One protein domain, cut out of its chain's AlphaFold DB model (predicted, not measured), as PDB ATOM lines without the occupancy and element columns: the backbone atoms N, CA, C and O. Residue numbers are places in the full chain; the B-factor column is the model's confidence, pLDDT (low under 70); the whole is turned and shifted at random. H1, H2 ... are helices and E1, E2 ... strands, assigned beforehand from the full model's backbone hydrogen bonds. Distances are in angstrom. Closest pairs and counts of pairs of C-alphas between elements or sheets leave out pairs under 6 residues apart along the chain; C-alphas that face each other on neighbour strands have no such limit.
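What this domain is: This is residues 213 to 299 of the 303 residues of the protein "2-(3-amino-3-carboxypropyl)histidine synthase" of Pyrobaculum aerophilum (strain ATCC 51768 / DSM 7523 / JCM 9630 / CIP 104966 / NBRC 100827 / IM2) (UniProt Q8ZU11). A small, twisted sheet of four parallel strands forms the core, with H1 and H4 on one face and H3 on the other; H2 only grazes the sheet, and H5 packs on H4 near the end of E4. The printed part has 87 residues, with named elements in the order E1, H1, E2, H2, E3, H3, E4, H4, H5: five helices and four strands, a mixed class. The sheet's order is E2, E1, E3, E4. The whole is compact, with a radius of gyration of the C-alphas of 11.7 A, and rounded, spanning 29 by 28 by 26 A.

How they stand to each other: In the sheet, E1, residues 218 to 223, is parallel to E2, residues 243 to 247, with N 245 and O 220 2.8 A apart. E1 is also parallel to E3, residues 262 to 265, with N 264 and O 219 2.8 A apart. E3 is parallel to the edge strand E4, residues 283 to 285, with N 265 and O 284 2.8 A apart. From edge to edge the strands' lines turn by 90 degrees. H1, residues 231 to 239, is on the sheet at a height of 9.2 A, over E1 and only just over E2, with 3 of its C-alphas on E2; its closest C-alphas to E1 are those of Ala 234 and Val 220, 6.4 A apart. On the local plane it stands at 16 degrees to E1, along the strands. H4, residues 286 to 291, is on the same face, at a height of 7.5 A, over none of the strands. H3, residues 269 to 272, is on the opposite face, with the C-alphas of Gly 272 and Ile 283 in E4 closest, 5.2 A apart. H2, residues 252 to 257, only grazes the sheet with residues 254 to 256. H5, residues 296 to 299, touches H4; their closest C-alphas are those of Leu 298 and Tyr 287, 5.2 A apart. E1, H1, E2 and E3, H3, E4 are strand-helix-strand units, two parallel neighbour strands joined through a helix; E2, H2, E3 is a split one, with E1 between its strands. Their crossovers are right-handed. In H1, H2 and H4 every O i to N i+4 pair is within hydrogen-bond range; H3 and H5 are too short for such a pair.

Where its parts are: E1 begins at C-alpha 218, (-14.729, -13.160, -3.345), and is 16.2 A long. E2 measures 13.0 A and H1 12.4 A. H5 ends at C-alpha 299, (-19.336, -28.912, -10.573).

The domain as a whole: The two C-alphas farthest apart, those of Glu 214 and Pro 226, are 31.6 A apart. The printed part has no cut and no long link. Its mean pLDDT is 96.5, and no printed residue is under 70.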
ATOM      1  N   THR A 213     -19.959 -13.624 -13.754       91.69
ATOM      2  CA  THR A 213     -19.963 -12.614 -12.694       91.69
ATOM      3  C   THR A 213     -18.597 -11.940 -12.602       91.69
ATOM      4  O   THR A 213     -17.592 -12.593 -12.325       91.69
ATOM      5  N   GLU A 214     -18.561 -10.619 -12.762       91.88
ATOM      6  CA  GLU A 214     -17.389  -9.804 -12.435       91.88
ATOM      7  C   GLU A 214     -17.352  -9.541 -10.922       91.88
ATOM      8  O   GLU A 214     -18.071  -8.685 -10.406       91.88
ATOM      9  N   ALA A 215     -16.537 -10.305 -10.194       93.75
ATOM     10  CA  ALA A 215     -16.484 -10.253  -8.735       93.75
ATOM     11  C   ALA A 215     -15.282  -9.444  -8.226       93.75
ATOM     12  O   ALA A 215     -14.145  -9.702  -8.620       93.75
ATOM     13  N   LYS A 216     -15.518  -8.499  -7.305       94.06
ATOM     14  CA  LYS A 216     -14.453  -7.766  -6.594       94.06
ATOM     15  C   LYS A 216     -14.212  -8.349  -5.207       94.06
ATOM     16  O   LYS A 216     -13.074  -8.452  -4.764       94.06
ATOM     17  N   ARG A 217     -15.290  -8.734  -4.524       96.38
ATOM     18  CA  ARG A 217     -15.274  -9.388  -3.215       96.38
ATOM     19  C   ARG A 217     -15.595 -10.857  -3.415       96.38
ATOM     20  O   ARG A 217     -16.733 -11.207  -3.723       96.38
ATOM     21  N   VAL A 218     -14.599 -11.709  -3.199       98.12
ATOM     22  CA  VAL A 218     -14.729 -13.160  -3.345       98.12
ATOM     23  C   VAL A 218     -14.539 -13.840  -1.994       98.12
ATOM     24  O   VAL A 218     -13.512 -13.653  -1.332       98.12
ATOM     25  N   ALA A 219     -15.532 -14.633  -1.600       98.19
ATOM     26  CA  ALA A 219     -15.457 -15.495  -0.431       98.19
ATOM     27  C   ALA A 219     -15.079 -16.920  -0.835       98.19
ATOM     28  O   ALA A 219     -15.518 -17.428  -1.862       98.19
ATOM     29  N   VAL A 220     -14.309 -17.590   0.011       98.56
ATOM     30  CA  VAL A 220     -14.004 -19.017  -0.072       98.56
ATOM     31  C   VAL A 220     -14.723 -19.695   1.077       98.56
ATOM     32  O   VAL A 220     -14.362 -19.501   2.236       98.56
ATOM     33  N   LEU A 221     -15.741 -20.486   0.760       98.19
ATOM     34  CA  LEU A 221     -16.517 -21.210   1.757       98.19
ATOM     35  C   LEU A 221     -15.740 -22.440   2.231       98.19
ATOM     36  O   LEU A 221     -15.525 -23.374   1.452       98.19
ATOM     37  N   LEU A 222     -15.378 -22.453   3.513       98.12
ATOM     38  CA  LEU A 222     -14.799 -23.587   4.231       98.12
ATOM     39  C   LEU A 222     -15.786 -24.055   5.307       98.12
ATOM     40  O   LEU A 222     -16.280 -23.251   6.092       98.12
ATOM     41  N   THR A 223     -16.078 -25.354   5.371       97.50
ATOM     42  CA  THR A 223     -17.009 -25.895   6.374       97.50
ATOM     43  C   THR A 223     -16.304 -26.536   7.569       97.50
ATOM     44  O   THR A 223     -15.220 -27.101   7.429       97.50
ATOM     45  N   THR A 224     -16.940 -26.516   8.743       96.88
ATOM     46  CA  THR A 224     -16.495 -27.287   9.916       96.88
ATOM     47  C   THR A 224     -16.819 -28.781   9.830       96.88
ATOM     48  O   THR A 224     -16.273 -29.559  10.615       96.88
ATOM     49  N   LYS A 225     -17.674 -29.206   8.889       97.69
ATOM     50  CA  LYS A 225     -18.077 -30.610   8.721       97.69
ATOM     51  C   LYS A 225     -16.905 -31.464   8.215       97.69
ATOM     52  O   LYS A 225     -16.395 -31.215   7.121       97.69
ATOM     53  N   PRO A 226     -16.469 -32.498   8.957       97.31
ATOM     54  CA  PRO A 226     -15.207 -33.182   8.682       97.31
ATOM     55  C   PRO A 226     -15.187 -33.929   7.347       97.31
ATOM     56  O   PRO A 226     -14.163 -33.926   6.677       97.31
ATOM     57  N   GLY A 227     -16.300 -34.512   6.900       97.88
ATOM     58  CA  GLY A 227     -16.361 -35.194   5.604       97.88
ATOM     59  C   GLY A 227     -16.531 -34.255   4.405       97.88
ATOM     60  O   GLY A 227     -16.764 -34.726   3.296       97.88
ATOM     61  N   GLN A 228     -16.484 -32.940   4.626       97.81
ATOM     62  CA  GLN A 228     -16.586 -31.907   3.593       97.81
ATOM     63  C   GLN A 228     -15.424 -30.900   3.644       97.81
ATOM     64  O   GLN A 228     -15.198 -30.196   2.666       97.81
ATOM     65  N   ARG A 229     -14.709 -30.797   4.774       97.81
ATOM     66  CA  ARG A 229     -13.667 -29.790   5.015       97.81
ATOM     67  C   ARG A 229     -12.432 -30.008   4.131       97.81
ATOM     68  O   ARG A 229     -11.839 -31.087   4.145       97.81
ATOM     69  N   GLN A 230     -12.035 -28.961   3.403       97.88
ATOM     70  CA  GLN A 230     -10.912 -28.944   2.453       97.88
ATOM     71  C   GLN A 230      -9.921 -27.819   2.792       97.88
ATOM     72  O   GLN A 230      -9.827 -26.809   2.090       97.88
ATOM     73  N   ASP A 231      -9.184 -27.979   3.889       97.94
ATOM     74  CA  ASP A 231      -8.309 -26.927   4.419       97.94
ATOM     75  C   ASP A 231      -7.213 -26.491   3.424       97.94
ATOM     76  O   ASP A 231      -6.859 -25.314   3.361       97.94
ATOM     77  N   GLU A 232      -6.680 -27.412   2.615       97.81
ATOM     78  CA  GLU A 232      -5.659 -27.099   1.609       97.81
ATOM     79  C   GLU A 232      -6.211 -26.238   0.473       97.81
ATOM     80  O   GLU A 232      -5.577 -25.252   0.107       97.81
ATOM     81  N   LYS A 233      -7.410 -26.559  -0.030       98.25
ATOM     82  CA  LYS A 233      -8.077 -25.780  -1.085       98.25
ATOM     83  C   LYS A 233      -8.381 -24.364  -0.604       98.25
ATOM     84  O   LYS A 233      -8.164 -23.399  -1.332       98.25
ATOM     85  N   ALA A 234      -8.836 -24.231   0.642       98.06
ATOM     86  CA  ALA A 234      -9.090 -22.926   1.239       98.06
ATOM     87  C   ALA A 234      -7.801 -22.104   1.404       98.06
ATOM     88  O   ALA A 234      -7.785 -20.926   1.048       98.06
ATOM     89  N   ARG A 235      -6.702 -22.720   1.874       98.31
ATOM     90  CA  ARG A 235      -5.388 -22.058   1.975       98.31
ATOM     91  C   ARG A 235      -4.840 -21.626   0.618       98.31
ATOM     92  O   ARG A 235      -4.315 -20.522   0.508       98.31
ATOM     93  N   GLU A 236      -4.979 -22.466  -0.403       98.19
ATOM     94  CA  GLU A 236      -4.570 -22.132  -1.769       98.19
ATOM     95  C   GLU A 236      -5.301 -20.883  -2.276       98.19
ATOM     96  O   GLU A 236      -4.672 -19.954  -2.778       98.19
ATOM     97  N   LEU A 237      -6.623 -20.828  -2.109       98.31
ATOM     98  CA  LEU A 237      -7.423 -19.688  -2.554       98.31
ATOM     99  C   LEU A 237      -7.178 -18.429  -1.710       98.31
ATOM    100  O   LEU A 237      -7.181 -17.328  -2.259       98.31
ATOM    101  N   ALA A 238      -6.892 -18.575  -0.415       98.12
ATOM    102  CA  ALA A 238      -6.467 -17.463   0.433       98.12
ATOM    103  C   ALA A 238      -5.150 -16.841  -0.061       98.12
ATOM    104  O   ALA A 238      -5.028 -15.621  -0.136       98.12
ATOM    105  N   ALA A 239      -4.185 -17.670  -0.478       98.06
ATOM    106  CA  ALA A 239      -2.920 -17.203  -1.052       98.06
ATOM    107  C   ALA A 239      -3.103 -16.455  -2.389       98.06
ATOM    108  O   ALA A 239      -2.242 -15.664  -2.770       98.06
ATOM    109  N   ARG A 240      -4.235 -16.657  -3.078       96.75
ATOM    110  CA  ARG A 240      -4.641 -15.889  -4.270       96.75
ATOM    111  C   ARG A 240      -5.365 -14.574  -3.937       96.75
ATOM    112  O   ARG A 240      -5.795 -13.884  -4.855       96.75
ATOM    113  N   GLY A 241      -5.500 -14.227  -2.655       96.94
ATOM    114  CA  GLY A 241      -6.117 -12.981  -2.189       96.94
ATOM    115  C   GLY A 241      -7.610 -13.074  -1.861       96.94
ATOM    116  O   GLY A 241      -8.228 -12.045  -1.589       96.94
ATOM    117  N   HIS A 242      -8.204 -14.273  -1.865       98.19
ATOM    118  CA  HIS A 242      -9.621 -14.451  -1.528       98.19
ATOM    119  C   HIS A 242      -9.854 -14.545  -0.017       98.19
ATOM    120  O   HIS A 242      -8.999 -15.018   0.732       98.19
ATOM    121  N   THR A 243     -11.037 -14.138   0.446       98.38
ATOM    122  CA  THR A 243     -11.375 -14.165   1.880       98.38
ATOM    123  C   THR A 243     -11.962 -15.516   2.271       98.38
ATOM    124  O   THR A 243     -13.004 -15.903   1.750       98.38
ATOM    125  N   VAL A 244     -11.342 -16.239   3.205       98.50
ATOM    126  CA  VAL A 244     -11.898 -17.506   3.714       98.50
ATOM    127  C   VAL A 244     -12.995 -17.227   4.737       98.50
ATOM    128  O   VAL A 244     -12.771 -16.526   5.721       98.50
ATOM    129  N   VAL A 245     -14.165 -17.824   4.521       98.06
ATOM    130  CA  VAL A 245     -15.312 -17.777   5.429       98.06
ATOM    131  C   VAL A 245     -15.569 -19.184   5.952       98.06
ATOM    132  O   VAL A 245     -15.751 -20.120   5.172       98.06
ATOM    133  N   VAL A 246     -15.581 -19.330   7.278       97.50
ATOM    134  CA  VAL A 246     -15.798 -20.616   7.950       97.50
ATOM    135  C   VAL A 246     -17.235 -20.710   8.448       97.50
ATOM    136  O   VAL A 246     -17.663 -19.862   9.224       97.50
ATOM    137  N   LEU A 247     -17.963 -21.752   8.042       95.12
ATOM    138  CA  LEU A 247     -19.349 -22.004   8.457       95.12
ATOM    139  C   LEU A 247     -19.566 -23.470   8.856       95.12
ATOM    140  O   LEU A 247     -18.879 -24.363   8.369       95.12
ATOM    141  N   ASP A 248     -20.552 -23.750   9.710       93.69
ATOM    142  CA  ASP A 248     -21.062 -25.123   9.842       93.69
ATOM    143  C   ASP A 248     -22.103 -25.375   8.748       93.69
ATOM    144  O   ASP A 248     -21.855 -26.132   7.809       93.69
ATOM    145  N   GLU A 249     -23.250 -24.705   8.835       94.06
ATOM    146  CA  GLU A 249     -24.314 -24.725   7.826       94.06
ATOM    147  C   GLU A 249     -24.092 -23.654   6.753       94.06
ATOM    148  O   GLU A 249     -23.684 -22.539   7.064       94.06
ATOM    149  N   ALA A 250     -24.402 -23.981   5.500       92.62
ATOM    150  CA  ALA A 250     -24.317 -23.067   4.361       92.62
ATOM    151  C   ALA A 250     -25.702 -22.923   3.710       92.62
ATOM    152  O   ALA A 250     -25.923 -23.368   2.585       92.62
ATOM    153  N   SER A 251     -26.663 -22.380   4.463       93.00
ATOM    154  CA  SER A 251     -28.002 -22.087   3.944       93.00
ATOM    155  C   SER A 251     -27.968 -20.893   2.978       93.00
ATOM    156  O   SER A 251     -27.053 -20.070   3.069       93.00
ATOM    157  N   PRO A 252     -28.973 -20.744   2.090       94.25
ATOM    158  CA  PRO A 252     -29.079 -19.573   1.222       94.25
ATOM    159  C   PRO A 252     -28.983 -18.241   1.968       94.25
ATOM    160  O   PRO A 252     -28.219 -17.373   1.555       94.25
ATOM    161  N   ASP A 253     -29.682 -18.122   3.099       93.56
ATOM    162  CA  ASP A 253     -29.693 -16.897   3.902       93.56
ATOM    163  C   ASP A 253     -28.294 -16.575   4.442       93.56
ATOM    164  O   ASP A 253     -27.815 -15.457   4.294       93.56
ATOM    165  N   TYR A 254     -27.583 -17.577   4.978       94.06
ATOM    166  CA  TYR A 254     -26.223 -17.372   5.479       94.06
ATOM    167  C   TYR A 254     -25.252 -16.985   4.377       94.06
ATOM    168  O   TYR A 254     -24.356 -16.195   4.633       94.06
ATOM    169  N   ILE A 255     -25.402 -17.534   3.171       95.06
ATOM    170  CA  ILE A 255     -24.536 -17.202   2.039       95.06
ATOM    171  C   ILE A 255     -24.775 -15.759   1.581       95.06
ATOM    172  O   ILE A 255     -23.813 -15.021   1.364       95.06
ATOM    173  N   ASP A 256     -26.039 -15.352   1.464       95.50
ATOM    174  CA  ASP A 256     -26.411 -14.013   1.003       95.50
ATOM    175  C   ASP A 256     -26.081 -12.916   2.032       95.50
ATOM    176  O   ASP A 256     -25.663 -11.819   1.645       95.50
ATOM    177  N   ASP A 257     -26.168 -13.216   3.331       95.25
ATOM    178  CA  ASP A 257     -25.814 -12.294   4.420       95.25
ATOM    179  C   ASP A 257     -24.314 -11.959   4.478       95.25
ATOM    180  O   ASP A 257     -23.932 -10.940   5.056       95.25
ATOM    181  N   LEU A 258     -23.442 -12.760   3.848       93.88
ATOM    182  CA  LEU A 258     -22.010 -12.445   3.754       93.88
ATOM    183  C   LEU A 258     -21.733 -11.261   2.816       93.88
ATOM    184  O   LEU A 258     -20.647 -10.683   2.864       93.88
ATOM    185  N   GLN A 259     -22.692 -10.911   1.950       94.56
ATOM    186  CA  GLN A 259     -22.616  -9.789   1.015       94.56
ATOM    187  C   GLN A 259     -21.384  -9.814   0.094       94.56
ATOM    188  O   GLN A 259     -20.890  -8.749  -0.270       94.56
ATOM    189  N   PHE A 260     -20.875 -10.985  -0.301       97.00
ATOM    190  CA  PHE A 260     -19.823 -11.097  -1.323       97.00
ATOM    191  C   PHE A 260     -20.413 -11.056  -2.737       97.00
ATOM    192  O   PHE A 260     -21.602 -11.285  -2.936       97.00
ATOM    193  N   ASP A 261     -19.575 -10.768  -3.732       97.25
ATOM    194  CA  ASP A 261     -20.005 -10.735  -5.134       97.25
ATOM    195  C   ASP A 261     -19.985 -12.148  -5.752       97.25
ATOM    196  O   ASP A 261     -20.716 -12.428  -6.701       97.25
ATOM    197  N   LEU A 262     -19.149 -13.040  -5.207       97.75
ATOM    198  CA  LEU A 262     -19.004 -14.439  -5.607       97.75
ATOM    199  C   LEU A 262     -18.546 -15.287  -4.416       97.75
ATOM    200  O   LEU A 262     -17.670 -14.879  -3.648       97.75
ATOM    201  N   VAL A 263     -19.078 -16.503  -4.315       98.12
ATOM    202  CA  VAL A 263     -18.597 -17.527  -3.385       98.12
ATOM    203  C   VAL A 263     -17.938 -18.663  -4.160       98.12
ATOM    204  O   VAL A 263     -18.558 -19.288  -5.020       98.12
ATOM    205  N   ILE A 264     -16.689 -18.968  -3.820       98.25
ATOM    206  CA  ILE A 264     -16.005 -20.192  -4.222       98.25
ATOM    207  C   ILE A 264     -16.274 -21.251  -3.155       98.25
ATOM    208  O   ILE A 264     -15.807 -21.156  -2.020       98.25
ATOM    209  N   ASN A 265     -17.030 -22.277  -3.516       98.31
ATOM    210  CA  ASN A 265     -17.370 -23.375  -2.629       98.31
ATOM    211  C   ASN A 265     -16.278 -24.455  -2.629       98.31
ATOM    212  O   ASN A 265     -16.023 -25.095  -3.654       98.31
ATOM    213  N   THR A 266     -15.668 -24.686  -1.462       98.25
ATOM    214  CA  THR A 266     -14.717 -25.790  -1.232       98.25
ATOM    215  C   THR A 266     -15.302 -26.925  -0.383       98.25
ATOM    216  O   THR A 266     -14.606 -27.899  -0.121       98.25
ATOM    217  N   ALA A 267     -16.566 -26.818   0.039       97.50
ATOM    218  CA  ALA A 267     -17.278 -27.798   0.856       97.50
ATOM    219  C   ALA A 267     -18.059 -28.800  -0.023       97.50
ATOM    220  O   ALA A 267     -17.609 -29.183  -1.103       97.50
ATOM    221  N   CYS A 268     -19.237 -29.255   0.425       97.62
ATOM    222  CA  CYS A 268     -20.100 -30.131  -0.368       97.62
ATOM    223  C   CYS A 268     -20.424 -29.506  -1.741       97.62
ATOM    224  O   CYS A 268     -20.960 -28.395  -1.783       97.62
ATOM    225  N   PRO A 269     -20.201 -30.210  -2.869       97.38
ATOM    226  CA  PRO A 269     -20.436 -29.655  -4.205       97.38
ATOM    227  C   PRO A 269     -21.907 -29.290  -4.441       97.38
ATOM    228  O   PRO A 269     -22.208 -28.395  -5.227       97.38
ATOM    229  N   ARG A 270     -22.832 -29.935  -3.721       97.06
ATOM    230  CA  ARG A 270     -24.271 -29.669  -3.816       97.06
ATOM    231  C   ARG A 270     -24.647 -28.247  -3.391       97.06
ATOM    232  O   ARG A 270     -25.620 -27.737  -3.921       97.06
ATOM    233  N   ILE A 271     -23.860 -27.583  -2.537       96.50
ATOM    234  CA  ILE A 271     -24.104 -26.183  -2.131       96.50
ATOM    235  C   ILE A 271     -24.058 -25.237  -3.342       96.50
ATOM    236  O   ILE A 271     -24.838 -24.301  -3.428       96.50
ATOM    237  N   GLY A 272     -23.171 -25.493  -4.310       95.94
ATOM    238  CA  GLY A 272     -23.076 -24.693  -5.535       95.94
ATOM    239  C   GLY A 272     -23.935 -25.205  -6.692       95.94
ATOM    240  O   GLY A 272     -23.632 -24.889  -7.841       95.94
ATOM    241  N   ILE A 273     -24.930 -26.059  -6.433       96.44
ATOM    242  CA  ILE A 273     -25.762 -26.712  -7.460       96.44
ATOM    243  C   ILE A 273     -27.239 -26.658  -7.076       96.44
ATOM    244  O   ILE A 273     -28.082 -26.318  -7.907       96.44
ATOM    245  N   ASP A 274     -27.546 -27.009  -5.832       94.00
ATOM    246  CA  ASP A 274     -28.894 -27.002  -5.282       94.00
ATOM    247  C   ASP A 274     -29.263 -25.606  -4.777       94.00
ATOM    248  O   ASP A 274     -28.390 -24.790  -4.491       94.00
ATOM    249  N   ASP A 275     -30.567 -25.323  -4.703       91.56
ATOM    250  CA  ASP A 275     -31.126 -24.047  -4.226       91.56
ATOM    251  C   ASP A 275     -30.588 -22.783  -4.944       91.56
ATOM    252  O   ASP A 275     -30.802 -21.666  -4.478       91.56
ATOM    253  N   LEU A 276     -29.937 -22.909  -6.110       93.94
ATOM    254  CA  LEU A 276     -29.420 -21.765  -6.883       93.94
ATOM    255  C   LEU A 276     -30.516 -20.798  -7.371       93.94
ATOM    256  O   LEU A 276     -30.213 -19.690  -7.804       93.94
ATOM    257  N   ASP A 277     -31.781 -21.210  -7.341       93.00
ATOM    258  CA  ASP A 277     -32.943 -20.349  -7.576       93.00
ATOM    259  C   ASP A 277     -33.338 -19.508  -6.350       93.00
ATOM    260  O   ASP A 277     -34.051 -18.515  -6.496       93.00
ATOM    261  N   ARG A 278     -32.860 -19.874  -5.157       94.88
ATOM    262  CA  ARG A 278     -33.075 -19.154  -3.894       94.88
ATOM    263  C   ARG A 278     -31.884 -18.285  -3.503       94.88
ATOM    264  O   ARG A 278     -32.088 -17.246  -2.884       94.88
ATOM    265  N   ILE A 279     -30.669 -18.701  -3.860       95.06
ATOM    266  CA  ILE A 279     -29.430 -17.998  -3.513       95.06
ATOM    267  C   ILE A 279     -29.211 -16.821  -4.468       95.06
ATOM    268  O   ILE A 279     -29.121 -16.988  -5.689       95.06
ATOM    269  N   LYS A 280     -29.082 -15.608  -3.924       94.62
ATOM    270  CA  LYS A 280     -28.811 -14.412  -4.731       94.62
ATOM    271  C   LYS A 280     -27.341 -14.299  -5.088       94.62
ATOM    272  O   LYS A 280     -27.040 -13.848  -6.193       94.62
ATOM    273  N   THR A 281     -26.443 -14.689  -4.200       96.44
ATOM    274  CA  THR A 281     -24.995 -14.625  -4.401       96.44
ATOM    275  C   THR A 281     -24.545 -15.753  -5.330       96.44
ATOM    276  O   THR A 281     -24.790 -16.921  -5.035       96.44
ATOM    277  N   PRO A 282     -23.898 -15.465  -6.471       96.56
ATOM    278  CA  PRO A 282     -23.386 -16.511  -7.348       96.56
ATOM    279  C   PRO A 282     -22.399 -17.437  -6.622       96.56
ATOM    280  O   PRO A 282     -21.527 -16.972  -5.885       96.56
ATOM    281  N   ILE A 283     -22.514 -18.748  -6.861       97.38
ATOM    282  CA  ILE A 283     -21.628 -19.767  -6.283       97.38
ATOM    283  C   ILE A 283     -20.959 -20.569  -7.397       97.38
ATOM    284  O   ILE A 283     -21.628 -21.137  -8.262       97.38
ATOM    285  N   ILE A 284     -19.635 -20.671  -7.331       97.44
ATOM    286  CA  ILE A 284     -18.825 -21.541  -8.184       97.44
ATOM    287  C   ILE A 284     -18.149 -22.608  -7.322       97.44
ATOM    288  O   ILE A 284     -17.626 -22.301  -6.253       97.44
ATOM    289  N   ASN A 285     -18.154 -23.874  -7.748       98.06
ATOM    290  CA  ASN A 285     -17.436 -24.907  -7.002       98.06
ATOM    291  C   ASN A 285     -15.946 -24.870  -7.342       98.06
ATOM    292  O   ASN A 285     -15.546 -24.439  -8.423       98.06
ATOM    293  N   TYR A 286     -15.117 -25.348  -6.415       98.19
ATOM    294  CA  TYR A 286     -13.660 -25.285  -6.508       98.19
ATOM    295  C   TYR A 286     -13.101 -25.680  -7.883       98.19
ATOM    296  O   TYR A 286     -12.364 -24.911  -8.494       98.19
ATOM    297  N   TYR A 287     -13.461 -26.855  -8.405       97.69
ATOM    298  CA  TYR A 287     -12.883 -27.329  -9.663       97.69
ATOM    299  C   TYR A 287     -13.364 -26.551 -10.884       97.69
ATOM    300  O   TYR A 287     -12.594 -26.396 -11.829       97.69
ATOM    301  N   GLU A 288     -14.581 -26.014 -10.857       97.38
ATOM    302  CA  GLU A 288     -15.040 -25.090 -11.895       97.38
ATOM    303  C   GLU A 288     -14.226 -23.797 -11.884       97.38
ATOM    304  O   GLU A 288     -13.830 -23.328 -12.947       97.38
ATOM    305  N   TYR A 289     -13.942 -23.256 -10.694       97.12
ATOM    306  CA  TYR A 289     -13.136 -22.047 -10.531       97.12
ATOM    307  C   TYR A 289     -11.700 -22.256 -11.023       97.12
ATOM    308  O   TYR A 289     -11.189 -21.464 -11.808       97.12
ATOM    309  N   ILE A 290     -11.055 -23.353 -10.609       97.12
ATOM    310  CA  ILE A 290      -9.662 -23.645 -10.974       97.12
ATOM    311  C   ILE A 290      -9.491 -23.848 -12.483       97.12
ATOM    312  O   ILE A 290      -8.506 -23.379 -13.049       97.12
ATOM    313  N   HIS A 291     -10.437 -24.523 -13.140       96.56
ATOM    314  CA  HIS A 291     -10.372 -24.775 -14.584       96.56
ATOM    315  C   HIS A 291     -11.019 -23.668 -15.421       96.56
ATOM    316  O   HIS A 291     -10.932 -23.716 -16.647       96.56
ATOM    317  N   ASN A 292     -11.682 -22.705 -14.773       94.81
ATOM    318  CA  ASN A 292     -12.433 -21.625 -15.403       94.81
ATOM    319  C   ASN A 292     -13.379 -22.120 -16.514       94.81
ATOM    320  O   ASN A 292     -13.370 -21.626 -17.643       94.81
ATOM    321  N   ARG A 293     -14.153 -23.170 -16.213       95.19
ATOM    322  CA  ARG A 293     -15.057 -23.808 -17.177       95.19
ATOM    323  C   ARG A 293     -16.329 -24.290 -16.501       95.19
ATOM    324  O   ARG A 293     -16.272 -24.999 -15.496       95.19
ATOM    325  N   LEU A 294     -17.470 -23.990 -17.119       94.75
ATOM    326  CA  LEU A 294     -18.738 -24.625 -16.781       94.75
ATOM    327  C   LEU A 294     -18.739 -26.060 -17.315       94.75
ATOM    328  O   LEU A 294     -18.918 -26.299 -18.508       94.75
ATOM    329  N   ASP A 295     -18.526 -27.015 -16.417       96.69
ATOM    330  CA  ASP A 295     -18.628 -28.443 -16.696       96.69
ATOM    331  C   ASP A 295     -19.388 -29.111 -15.541       96.69
ATOM    332  O   ASP A 295     -18.953 -28.997 -14.391       96.69
ATOM    333  N   PRO A 296     -20.506 -29.814 -15.807       97.00
ATOM    334  CA  PRO A 296     -21.277 -30.506 -14.772       97.00
ATOM    335  C   PRO A 296     -20.440 -31.502 -13.959       97.00
ATOM    336  O   PRO A 296     -20.708 -31.705 -12.774       97.00
ATOM    337  N   ARG A 297     -19.401 -32.086 -14.567       97.25
ATOM    338  CA  ARG A 297     -18.499 -33.021 -13.893       97.25
ATOM    339  C   ARG A 297     -17.657 -32.275 -12.864       97.25
ATOM    340  O   ARG A 297     -17.660 -32.652 -11.701       97.25
ATOM    341  N   LEU A 298     -17.026 -31.162 -13.256       97.19
ATOM    342  CA  LEU A 298     -16.246 -30.310 -12.345       97.19
ATOM    343  C   LEU A 298     -17.114 -29.726 -11.226       97.19
ATOM    344  O   LEU A 298     -16.669 -29.634 -10.086       97.19
ATOM    345  N   ALA A 299     -18.360 -29.374 -11.545       96.44
ATOM    346  CA  ALA A 299     -19.336 -28.912 -10.573       96.44
ATOM    347  C   ALA A 299     -19.614 -29.957  -9.486       96.44
ATOM    348  O   ALA A 299     -19.684 -29.609  -8.311       96.44
TER     349      ALA A 299